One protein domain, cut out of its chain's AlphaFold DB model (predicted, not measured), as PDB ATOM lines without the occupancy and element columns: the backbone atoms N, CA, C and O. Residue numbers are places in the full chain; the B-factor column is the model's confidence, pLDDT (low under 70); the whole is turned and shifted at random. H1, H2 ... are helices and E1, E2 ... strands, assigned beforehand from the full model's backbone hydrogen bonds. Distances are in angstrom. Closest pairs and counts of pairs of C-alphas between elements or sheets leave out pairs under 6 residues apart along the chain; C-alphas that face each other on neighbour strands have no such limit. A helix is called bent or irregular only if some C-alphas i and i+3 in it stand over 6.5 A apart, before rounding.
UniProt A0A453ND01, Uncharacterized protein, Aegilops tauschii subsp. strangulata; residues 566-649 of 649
ATOM      1  N   GLU A 566       7.068   2.260  77.854       79.56
ATOM      2  CA  GLU A 566       6.356   1.971  79.102       79.56
ATOM      3  C   GLU A 566       7.270   2.111  80.330       79.56
ATOM      4  O   GLU A 566       6.945   2.848  81.256       79.56
ATOM      5  N   ALA A 567       8.460   1.500  80.306       78.00
ATOM      6  CA  ALA A 567       9.444   1.616  81.385       78.00
ATOM      7  C   ALA A 567       9.938   3.064  81.573       78.00
ATOM      8  O   ALA A 567      10.106   3.517  82.703       78.00
ATOM      9  N   LYS A 568      10.115   3.820  80.480       80.69
ATOM     10  CA  LYS A 568      10.442   5.257  80.524       80.69
ATOM     11  C   LYS A 568       9.332   6.077  81.202       80.69
ATOM     12  O   LYS A 568       9.650   6.943  82.011       80.69
ATOM     13  N   LYS A 569       8.054   5.779  80.933       82.56
ATOM     14  CA  LYS A 569       6.906   6.427  81.597       82.56
ATOM     15  C   LYS A 569       6.838   6.085  83.090       82.56
ATOM     16  O   LYS A 569       6.676   6.981  83.909       82.56
ATOM     17  N   VAL A 570       7.027   4.814  83.453       83.06
ATOM     18  CA  VAL A 570       7.051   4.372  84.861       83.06
ATOM     19  C   VAL A 570       8.185   5.048  85.640       83.06
ATOM     20  O   VAL A 570       7.974   5.488  86.767       83.06
ATOM     21  N   LEU A 571       9.367   5.221  85.039       78.94
ATOM     22  CA  LEU A 571      10.467   5.960  85.671       78.94
ATOM     23  C   LEU A 571      10.121   7.438  85.920       78.94
ATOM     24  O   LEU A 571      10.407   7.928  87.008       78.94
ATOM     25  N   GLN A 572       9.446   8.116  84.985       83.50
ATOM     26  CA  GLN A 572       8.978   9.501  85.174       83.50
ATOM     27  C   GLN A 572       7.952   9.648  86.313       83.50
ATOM     28  O   GLN A 572       7.866  10.706  86.929       83.50
ATOM     29  N   GLU A 573       7.183   8.598  86.610       84.19
ATOM     30  CA  GLU A 573       6.222   8.577  87.723       84.19
ATOM     31  C   GLU A 573       6.894   8.244  89.071       84.19
ATOM     32  O   GLU A 573       6.477   8.753  90.111       84.19
ATOM     33  N   ILE A 574       7.968   7.446  89.062       86.50
ATOM     34  CA  ILE A 574       8.714   7.026  90.263       86.50
ATOM     35  C   ILE A 574       9.775   8.054  90.697       86.50
ATOM     36  O   ILE A 574       9.962   8.276  91.893       86.50
ATOM     37  N   GLU A 575      10.463   8.708  89.761       87.00
ATOM     38  CA  GLU A 575      11.524   9.694  90.025       87.00
ATOM     39  C   GLU A 575      11.141  10.822  91.014       87.00
ATOM     40  O   GLU A 575      11.920  11.067  91.951       87.00
ATOM     41  N   PRO A 576       9.959  11.475  90.921       87.44
ATOM     42  CA  PRO A 576       9.532  12.447  91.928       87.44
ATOM     43  C   PRO A 576       9.244  11.801  93.292       87.44
ATOM     44  O   PRO A 576       9.530  12.415  94.320       87.44
ATOM     45  N   ILE A 577       8.751  10.556  93.333       86.62
ATOM     46  CA  ILE A 577       8.481   9.836  94.589       86.62
ATOM     47  C   ILE A 577       9.792   9.534  95.316       86.62
ATOM     48  O   ILE A 577       9.935   9.874  96.488       86.62
ATOM     49  N   VAL A 578      10.785   8.973  94.619       86.44
ATOM     50  CA  VAL A 578      12.108   8.680  95.200       86.44
ATOM     51  C   VAL A 578      12.815   9.967  95.637       86.44
ATOM     52  O   VAL A 578      13.507   9.980  96.654       86.44
ATOM     53  N   THR A 579      12.617  11.071  94.914       85.38
ATOM     54  CA  THR A 579      13.175  12.380  95.283       85.38
ATOM     55  C   THR A 579      12.514  12.954  96.539       85.38
ATOM     56  O   THR A 579      13.226  13.431  97.422       85.38
ATOM     57  N   MET A 580      11.191  12.830  96.687       83.56
ATOM     58  CA  MET A 580      10.490  13.224  97.913       83.56
ATOM     59  C   MET A 580      10.870  12.330  99.105       83.56
ATOM     60  O   MET A 580      11.148  12.841 100.182       83.56
ATOM     61  N   VAL A 581      11.002  11.013  98.914       86.12
ATOM     62  CA  VAL A 581      11.506  10.094  99.956       86.12
ATOM     63  C   VAL A 581      12.926  10.480 100.398       86.12
ATOM     64  O   VAL A 581      13.194  10.564 101.596       86.12
ATOM     65  N   ARG A 582      13.827  10.797  99.453       84.56
ATOM     66  CA  ARG A 582      15.177  11.311  99.756       84.56
ATOM     67  C   ARG A 582      15.150  12.650 100.509       84.56
ATOM     68  O   ARG A 582      16.011  12.862 101.360       84.56
ATOM     69  N   LYS A 583      14.187  13.533 100.224       86.12
ATOM     70  CA  LYS A 583      13.970  14.792 100.961       86.12
ATOM     71  C   LYS A 583      13.524  14.519 102.400       86.12
ATOM     72  O   LYS A 583      14.159  15.016 103.324       86.12
ATOM     73  N   ILE A 584      12.512  13.669 102.583       84.88
ATOM     74  CA  ILE A 584      11.975  13.292 103.898       84.88
ATOM     75  C   ILE A 584      13.092  12.732 104.784       84.88
ATOM     76  O   ILE A 584      13.307  13.263 105.866       84.88
ATOM     77  N   PHE A 585      13.895  11.774 104.302       82.50
ATOM     78  CA  PHE A 585      15.045  11.261 105.064       82.50
ATOM     79  C   PHE A 585      16.081  12.338 105.437       82.50
ATOM     80  O   PHE A 585      16.726  12.223 106.480       82.50
ATOM     81  N   ARG A 586      16.291  13.372 104.611       80.62
ATOM     82  CA  ARG A 586      17.251  14.458 104.899       80.62
ATOM     83  C   ARG A 586      16.728  15.459 105.931       80.62
ATOM     84  O   ARG A 586      17.532  16.008 106.677       80.62
ATOM     85  N   GLU A 587      15.420  15.693 105.972       79.19
ATOM     86  CA  GLU A 587      14.790  16.698 106.841       79.19
ATOM     87  C   GLU A 587      14.237  16.105 108.152       79.19
ATOM     88  O   GLU A 587      14.181  16.796 109.169       79.19
ATOM     89  N   SER A 588      13.883  14.816 108.167       79.19
ATOM     90  CA  SER A 588      13.451  14.096 109.369       79.19
ATOM     91  C   SER A 588      14.606  13.867 110.347       79.19
ATOM     92  O   SER A 588      15.684  13.409 109.951       79.19
ATOM     93  N   SER A 589      14.346  14.094 111.635       73.31
ATOM     94  CA  SER A 589      15.259  13.770 112.738       73.31
ATOM     95  C   SER A 589      14.907  12.422 113.372       73.31
ATOM     96  O   SER A 589      13.735  12.082 113.535       73.31
ATOM     97  N   ASP A 590      15.940  11.658 113.725       80.44
ATOM     98  CA  ASP A 590      15.811  10.275 114.184       80.44
ATOM     99  C   ASP A 590      14.965  10.179 115.471       80.44
ATOM    100  O   ASP A 590      15.245  10.841 116.472       80.44
ATOM    101  N   GLY A 591      13.920   9.347 115.445       68.12
ATOM    102  CA  GLY A 591      12.978   9.146 116.550       68.12
ATOM    103  C   GLY A 591      11.851  10.183 116.656       68.12
ATOM    104  O   GLY A 591      11.119  10.163 117.645       68.12
ATOM    105  N   ILE A 592      11.688  11.085 115.678       76.81
ATOM    106  CA  ILE A 592      10.604  12.082 115.658       76.81
ATOM    107  C   ILE A 592       9.551  11.722 114.593       76.81
ATOM    108  O   ILE A 592       9.886  11.331 113.472       76.81
ATOM    109  N   ARG A 593       8.262  11.867 114.948       77.81
ATOM    110  CA  ARG A 593       7.114  11.737 114.030       77.81
ATOM    111  C   ARG A 593       7.278  12.667 112.820       77.81
ATOM    112  O   ARG A 593       7.575  13.850 112.985       77.81
ATOM    113  N   LEU A 594       7.034  12.137 111.623       80.50
ATOM    114  CA  LEU A 594       6.994  12.919 110.385       80.50
ATOM    115  C   LEU A 594       5.844  13.947 110.406       80.50
ATOM    116  O   LEU A 594       4.804  13.684 111.014       80.50
ATOM    117  N   PRO A 595       5.977  15.111 109.741       80.62
ATOM    118  CA  PRO A 595       4.848  16.025 109.574       80.62
ATOM    119  C   PRO A 595       3.726  15.342 108.776       80.62
ATOM    120  O   PRO A 595       3.986  14.471 107.945       80.62
ATOM    121  N   LEU A 596       2.473  15.733 109.027       75.25
ATOM    122  CA  LEU A 596       1.281  15.021 108.539       75.25
ATOM    123  C   LEU A 596       1.223  14.921 107.006       75.25
ATOM    124  O   LEU A 596       0.713  13.941 106.462       75.25
ATOM    125  N   GLU A 597       1.767  15.915 106.310       78.88
ATOM    126  CA  GLU A 597       1.899  15.960 104.858       78.88
ATOM    127  C   GLU A 597       2.834  14.855 104.330       78.88
ATOM    128  O   GLU A 597       2.470  14.133 103.399       78.88
ATOM    129  N   ASP A 598       4.001  14.685 104.959       82.44
ATOM    130  CA  ASP A 598       5.003  13.680 104.587       82.44
ATOM    131  C   ASP A 598       4.588  12.280 105.053       82.44
ATOM    132  O   ASP A 598       4.738  11.309 104.315       82.44
ATOM    133  N   GLU A 599       3.997  12.169 106.245       81.38
ATOM    134  CA  GLU A 599       3.422  10.929 106.768       81.38
ATOM    135  C   GLU A 599       2.358  10.378 105.807       81.38
ATOM    136  O   GLU A 599       2.443   9.227 105.369       81.38
ATOM    137  N   LYS A 600       1.411  11.228 105.380       81.88
ATOM    138  CA  LYS A 600       0.412  10.861 104.372       81.88
ATOM    139  C   LYS A 600       1.067  10.490 103.037       81.88
ATOM    140  O   LYS A 600       0.634   9.528 102.404       81.88
ATOM    141  N   PHE A 601       2.092  11.223 102.600       83.69
ATOM    142  CA  PHE A 601       2.801  10.930 101.352       83.69
ATOM    143  C   PHE A 601       3.457   9.540 101.373       83.69
ATOM    144  O   PHE A 601       3.302   8.776 100.417       83.69
ATOM    145  N   ILE A 602       4.137   9.181 102.467       83.56
ATOM    146  CA  ILE A 602       4.743   7.855 102.643       83.56
ATOM    147  C   ILE A 602       3.667   6.763 102.676       83.56
ATOM    148  O   ILE A 602       3.832   5.752 101.993       83.56
ATOM    149  N   ILE A 603       2.545   6.970 103.375       81.06
ATOM    150  CA  ILE A 603       1.431   6.007 103.390       81.06
ATOM    151  C   ILE A 603       0.877   5.786 101.970       81.06
ATOM    152  O   ILE A 603       0.835   4.653 101.494       81.06
ATOM    153  N   GLU A 604       0.497   6.862 101.273       82.06
ATOM    154  CA  GLU A 604      -0.211   6.796  99.986       82.06
ATOM    155  C   GLU A 604       0.685   6.345  98.818       82.06
ATOM    156  O   GLU A 604       0.208   5.687  97.893       82.06
ATOM    157  N   LYS A 605       1.976   6.717  98.812       81.56
ATOM    158  CA  LYS A 605       2.880   6.442  97.677       81.56
ATOM    159  C   LYS A 605       3.851   5.293  97.908       81.56
ATOM    160  O   LYS A 605       4.190   4.620  96.937       81.56
ATOM    161  N   VAL A 606       4.288   5.045  99.144       82.62
ATOM    162  CA  VAL A 606       5.345   4.060  99.440       82.62
ATOM    163  C   VAL A 606       4.777   2.818 100.123       82.62
ATOM    164  O   VAL A 606       4.979   1.709  99.634       82.62
ATOM    165  N   LEU A 607       4.032   2.990 101.217       79.31
ATOM    166  CA  LEU A 607       3.528   1.884 102.037       79.31
ATOM    167  C   LEU A 607       2.424   1.086 101.328       79.31
ATOM    168  O   LEU A 607       2.388  -0.137 101.441       79.31
ATOM    169  N   GLU A 608       1.576   1.757 100.543       80.81
ATOM    170  CA  GLU A 608       0.566   1.119  99.685       80.81
ATOM    171  C   GLU A 608       1.177   0.127  98.677       80.81
ATOM    172  O   GLU A 608       0.575  -0.899  98.377       80.81
ATOM    173  N   HIS A 609       2.403   0.389  98.211       78.31
ATOM    174  CA  HIS A 609       3.119  -0.436  97.231       78.31
ATOM    175  C   HIS A 609       4.181  -1.356  97.864       78.31
ATOM    176  O   HIS A 609       4.969  -1.977  97.147       78.31
ATOM    177  N   HIS A 610       4.239  -1.456  99.198       75.94
ATOM    178  CA  HIS A 610       5.228  -2.284  99.888       75.94
ATOM    179  C   HIS A 610       4.839  -3.780  99.831       75.94
ATOM    180  O   HIS A 610       3.746  -4.135 100.276       75.94
ATOM    181  N   PRO A 611       5.718  -4.697  99.373       73.69
ATOM    182  CA  PRO A 611       5.359  -6.102  99.125       73.69
ATOM    183  C   PRO A 611       4.969  -6.897 100.382       73.69
ATOM    184  O   PRO A 611       4.371  -7.962 100.274       73.69
ATOM    185  N   GLU A 612       5.280  -6.383 101.575       71.44
ATOM    186  CA  GLU A 612       4.874  -6.975 102.859       71.44
ATOM    187  C   GLU A 612       3.954  -6.059 103.687       71.44
ATOM    188  O   GLU A 612       3.934  -6.156 104.914       71.44
ATOM    189  N   LYS A 613       3.202  -5.151 103.041       74.31
ATOM    190  CA  LYS A 613       2.265  -4.217 103.699       74.31
ATOM    191  C   LYS A 613       1.392  -4.908 104.756       74.31
ATOM    192  O   LYS A 613       1.350  -4.458 105.894       74.31
ATOM    193  N   GLU A 614       0.782  -6.042 104.414       64.69
ATOM    194  CA  GLU A 614      -0.107  -6.815 105.302       64.69
ATOM    195  C   GLU A 614       0.593  -7.393 106.548       64.69
ATOM    196  O   GLU A 614      -0.064  -7.660 107.550       64.69
ATOM    197  N   LYS A 615       1.923  -7.578 106.512       65.88
ATOM    198  CA  LYS A 615       2.713  -8.037 107.670       65.88
ATOM    199  C   LYS A 615       3.155  -6.882 108.569       65.88
ATOM    200  O   LYS A 615       3.272  -7.074 109.774       65.88
ATOM    201  N   LYS A 616       3.434  -5.714 107.980       64.50
ATOM    202  CA  LYS A 616       3.913  -4.513 108.689       64.50
ATOM    203  C   LYS A 616       2.782  -3.622 109.215       64.50
ATOM    204  O   LYS A 616       2.997  -2.858 110.146       64.50
ATOM    205  N   VAL A 617       1.591  -3.719 108.622       63.47
ATOM    206  CA  VAL A 617       0.409  -2.897 108.929       63.47
ATOM    207  C   VAL A 617      -0.772  -3.811 109.269       63.47
ATOM    208  O   VAL A 617      -1.732  -3.940 108.513       63.47
ATOM    209  N   SER A 618      -0.690  -4.483 110.419       53.84
ATOM    210  CA  SER A 618      -1.752  -5.363 110.933       53.84
ATOM    211  C   SER A 618      -2.815  -4.632 111.775       53.84
ATOM    212  O   SER A 618      -3.621  -5.283 112.435       53.84
ATOM    213  N   GLY A 619      -2.797  -3.297 111.795       62.12
ATOM    214  CA  GLY A 619      -3.643  -2.447 112.635       62.12
ATOM    215  C   GLY A 619      -3.659  -0.989 112.162       62.12
ATOM    216  O   GLY A 619      -3.191  -0.677 111.067       62.12
ATOM    217  N   GLU A 620      -4.216  -0.099 112.982       68.19
ATOM    218  CA  GLU A 620      -4.273   1.341 112.698       68.19
ATOM    219  C   GLU A 620      -2.893   1.994 112.905       68.19
ATOM    220  O   GLU A 620      -2.211   1.726 113.897       68.19
ATOM    221  N   ILE A 621      -2.469   2.826 111.946       74.62
ATOM    222  CA  ILE A 621      -1.192   3.551 112.000       74.62
ATOM    223  C   ILE A 621      -1.395   4.822 112.822       74.62
ATOM    224  O   ILE A 621      -2.165   5.697 112.436       74.62
ATOM    225  N   ASP A 622      -0.658   4.934 113.922       72.62
ATOM    226  CA  ASP A 622      -0.692   6.088 114.821       72.62
ATOM    227  C   ASP A 622       0.194   7.224 114.279       72.62
ATOM    228  O   ASP A 622      -0.166   8.407 114.337       72.62
ATOM    229  N   HIS A 623       1.372   6.845 113.758       77.19
ATOM    230  CA  HIS A 623       2.310   7.703 113.033       77.19
ATOM    231  C   HIS A 623       3.392   6.910 112.283       77.19
ATOM    232  O   HIS A 623       3.629   5.730 112.546       77.19
ATOM    233  N   ILE A 624       4.111   7.598 111.391       82.62
ATOM    234  CA  ILE A 624       5.403   7.143 110.858       82.62
ATOM    235  C   ILE A 624       6.504   8.061 111.402       82.62
ATOM    236  O   ILE A 624       6.335   9.280 111.482       82.62
ATOM    237  N   MET A 625       7.645   7.478 111.765       82.31
ATOM    238  CA  MET A 625       8.877   8.195 112.102       82.31
ATOM    239  C   MET A 625      10.053   7.661 111.278       82.31
ATOM    240  O   MET A 625       9.973   6.576 110.705       82.31
ATOM    241  N   VAL A 626      11.162   8.397 111.228       83.69
ATOM    242  CA  VAL A 626      12.448   7.876 110.734       83.69
ATOM    243  C   VAL A 626      13.327   7.541 111.931       83.69
ATOM    244  O   VAL A 626      13.366   8.304 112.892       83.69
ATOM    245  N   ASN A 627      14.026   6.407 111.905       81.94
ATOM    246  CA  ASN A 627      14.965   6.031 112.964       81.94
ATOM    247  C   ASN A 627      16.101   5.144 112.421       81.94
ATOM    248  O   ASN A 627      16.012   4.600 111.319       81.94
ATOM    249  N   LYS A 628      17.179   4.996 113.193       82.44
ATOM    250  CA  LYS A 628      18.310   4.115 112.871       82.44
ATOM    251  C   LYS A 628      17.906   2.646 112.988       82.44
ATOM    252  O   LYS A 628      17.294   2.255 113.982       82.44
ATOM    253  N   HIS A 629      18.285   1.825 112.009       79.06
ATOM    254  CA  HIS A 629      17.959   0.399 112.038       79.06
ATOM    255  C   HIS A 629      18.698  -0.298 113.192       79.06
ATOM    256  O   HIS A 629      19.919  -0.207 113.318       79.06
ATOM    257  N   HIS A 630      17.967  -1.049 114.013       75.81
ATOM    258  CA  HIS A 630      18.471  -1.660 115.249       75.81
ATOM    259  C   HIS A 630      19.701  -2.584 115.071       75.81
ATOM    260  O   HIS A 630      20.537  -2.660 115.971       75.81
ATOM    261  N   VAL A 631      19.856  -3.243 113.913       77.94
ATOM    262  CA  VAL A 631      21.062  -4.032 113.542       77.94
ATOM    263  C   VAL A 631      22.116  -3.214 112.773       77.94
ATOM    264  O   VAL A 631      23.282  -3.595 112.733       77.94
ATOM    265  N   PHE A 632      21.729  -2.098 112.147       77.38
ATOM    266  CA  PHE A 632      22.535  -1.363 111.165       77.38
ATOM    267  C   PHE A 632      22.479   0.138 111.480       77.38
ATOM    268  O   PHE A 632      21.761   0.895 110.829       77.38
ATOM    269  N   GLN A 633      23.218   0.558 112.509       76.00
ATOM    270  CA  GLN A 633      23.098   1.890 113.129       76.00
ATOM    271  C   GLN A 633      23.474   3.062 112.201       76.00
ATOM    272  O   GLN A 633      23.095   4.208 112.466       76.00
ATOM    273  N   ASP A 634      24.182   2.776 111.109       76.94
ATOM    274  CA  ASP A 634      24.559   3.734 110.065       76.94
ATOM    275  C   ASP A 634      23.447   3.931 109.018       76.94
ATOM    276  O   ASP A 634      23.393   4.955 108.341       76.94
ATOM    277  N   SER A 635      22.507   2.985 108.930       82.50
ATOM    278  CA  SER A 635      21.325   3.069 108.068       82.50
ATOM    279  C   SER A 635      20.117   3.628 108.821       82.50
ATOM    280  O   SER A 635      19.951   3.405 110.024       82.50
ATOM    281  N   ARG A 636      19.248   4.346 108.103       81.94
ATOM    282  CA  ARG A 636      17.992   4.886 108.632       81.94
ATOM    283  C   ARG A 636      16.816   4.368 107.820       81.94
ATOM    284  O   ARG A 636      16.858   4.394 106.593       81.94
ATOM    285  N   CYS A 637      15.774   3.941 108.521       85.62
ATOM    286  CA  CYS A 637      14.555   3.375 107.961       85.62
ATOM    287  C   CYS A 637      13.332   4.187 108.395       85.62
ATOM    288  O   CYS A 637      13.386   4.956 109.359       85.62
ATOM    289  N   PHE A 638      12.214   3.983 107.698       84.12
ATOM    290  CA  PHE A 638      10.906   4.366 108.217       84.12
ATOM    291  C   PHE A 638      10.452   3.327 109.239       84.12
ATOM    292  O   PHE A 638      10.514   2.136 108.963       84.12
ATOM    293  N   TYR A 639       9.965   3.787 110.384       82.25
ATOM    294  CA  TYR A 639       9.291   2.966 111.378       82.25
ATOM    295  C   TYR A 639       7.812   3.341 111.390       82.25
ATOM    296  O   TYR A 639       7.453   4.484 111.689       82.25
ATOM    297  N   VAL A 640       6.955   2.376 111.063       82.12
ATOM    298  CA  VAL A 640       5.504   2.471 111.241       82.12
ATOM    299  C   VAL A 640       5.201   2.169 112.704       82.12
ATOM    300  O   VAL A 640       5.541   1.090 113.194       82.12
ATOM    301  N   VAL A 641       4.575   3.112 113.404       79.50
ATOM    302  CA  VAL A 641       4.130   2.933 114.788       79.50
ATOM    303  C   VAL A 641       2.619   2.724 114.783       79.50
ATOM    304  O   VAL A 641       1.860   3.589 114.344       79.50
ATOM    305  N   SER A 642       2.189   1.552 115.248       78.44
ATOM    306  CA  SER A 642       0.769   1.201 115.371       78.44
ATOM    307  C   SER A 642       0.172   1.792 116.651       78.44
ATOM    308  O   SER A 642       0.906   2.070 117.601       78.44
ATOM    309  N   SER A 643      -1.152   1.915 116.721       71.69
ATOM    310  CA  SER A 643      -1.861   2.426 117.910       71.69
ATOM    311  C   SER A 643      -1.671   1.580 119.187       71.69
ATOM    312  O   SER A 643      -1.796   2.097 120.296       71.69
ATOM    313  N   ASP A 644      -1.255   0.314 119.055       64.88
ATOM    314  CA  ASP A 644      -0.798  -0.545 120.165       64.88
ATOM    315  C   ASP A 644       0.620  -0.195 120.692       64.88
ATOM    316  O   ASP A 644       1.146  -0.862 121.586       64.88
ATOM    317  N   GLY A 645       1.280   0.827 120.134       65.81
ATOM    318  CA  GLY A 645       2.644   1.245 120.483       65.81
ATOM    319  C   GLY A 645       3.756   0.364 119.897       65.81
ATOM    320  O   GLY A 645       4.930   0.545 120.226       65.81
ATOM    321  N   THR A 646       3.416  -0.594 119.032       74.00
ATOM    322  CA  THR A 646       4.376  -1.448 118.326       74.00
ATOM    323  C   THR A 646       5.007  -0.704 117.148       74.00
ATOM    324  O   THR A 646       4.308  -0.189 116.275       74.00
ATOM    325  N   GLN A 647       6.343  -0.666 117.110       77.19
ATOM    326  CA  GLN A 647       7.122  -0.092 116.007       77.19
ATOM    327  C   GLN A 647       7.632  -1.201 115.071       77.19
ATOM    328  O   GLN A 647       8.223  -2.175 115.542       77.19
ATOM    329  N   THR A 648       7.437  -1.036 113.762       76.00
ATOM    330  CA  THR A 648       7.902  -1.974 112.723       76.00
ATOM    331  C   THR A 648       8.645  -1.221 111.622       76.00
ATOM    332  O   THR A 648       8.155  -0.198 111.147       76.00
ATOM    333  N   ASP A 649       9.810  -1.743 111.232       77.19
ATOM    334  CA  ASP A 649      10.630  -1.322 110.080       77.19
ATOM    335  C   ASP A 649      10.070  -1.931 108.785       77.19
ATOM    336  O   ASP A 649       9.895  -3.172 108.755       77.19
TER     337      ASP A 649
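AT A GLANCE: This is residues 566 to 649 of the 649 residues of an uncharacterized protein of Aegilops tauschii subsp. strangulata (UniProt A0A453ND01). A bent two-strand hairpin, E1 and E2, has H2 and the last residues of H1b packed on it, while the first arm of the long helix H1, residues 566 to 573, sticks out and makes the length. The printed part has 84 residues with three named helices and two named strands, in the order H1, H2, H3, E1, E2; the sheet, E1 - E2, is antiparallel and the class is mixed, helices and strands. The whole is compact, with a radius of gyration of the C-alphas of 13.4 A, yet elongated, spanning 41 by 27 by 26 A.

IN THESE COORDINATES: Find C-alpha 566 at (6.356, 1.971, 79.102), where H1, residues 566 to 587, begins. By its hydrogen bonds it was assigned as one helix, but it is bent, C-alphas 573 and 576 being 6.6 A apart: H1a is residues 566 to 573, 10.9 A long, and H1b residues 576 to 587, 16.4 A. Next come H2, residues 596 to 605, 13.9 A, and H3, residues 613 to 616. E1, residues 621 to 629, 19.4 A, bends by 66 degrees at residue 626. E2, residues 632 to 642, 22.3 A, bends by 107 degrees at residue 635 and ends at C-alpha 642 (0.769, 1.201, 115.371).

HOW THE PARTS SIT: Look at N 625 and O 639, 3.0 A apart, within hydrogen-bond range in the hairpin E1 and E2. The closest C-alphas of H2 and E1, Glu 599 and Ile 624, are 5.9 A apart; those of H1b and E1, Phe 585 and Val 626, 7.1 A. H1b and H2, a helical hairpin, only just touch, with 3 pairs of C-alphas within 8 A, Ile 584 and Asp 598 closest at 7.0 A. H1a is apart from H2. In H1a, H1b and H2 every O i to N i+4 pair is within hydrogen-bond range; H3 is too short for one.

THE WHOLE: The printed part has no cut and ends at Asp 649, the chain's last residue. No link is long. Confidence is under 70 at residues 591, 614 to 620 and 644 to 645.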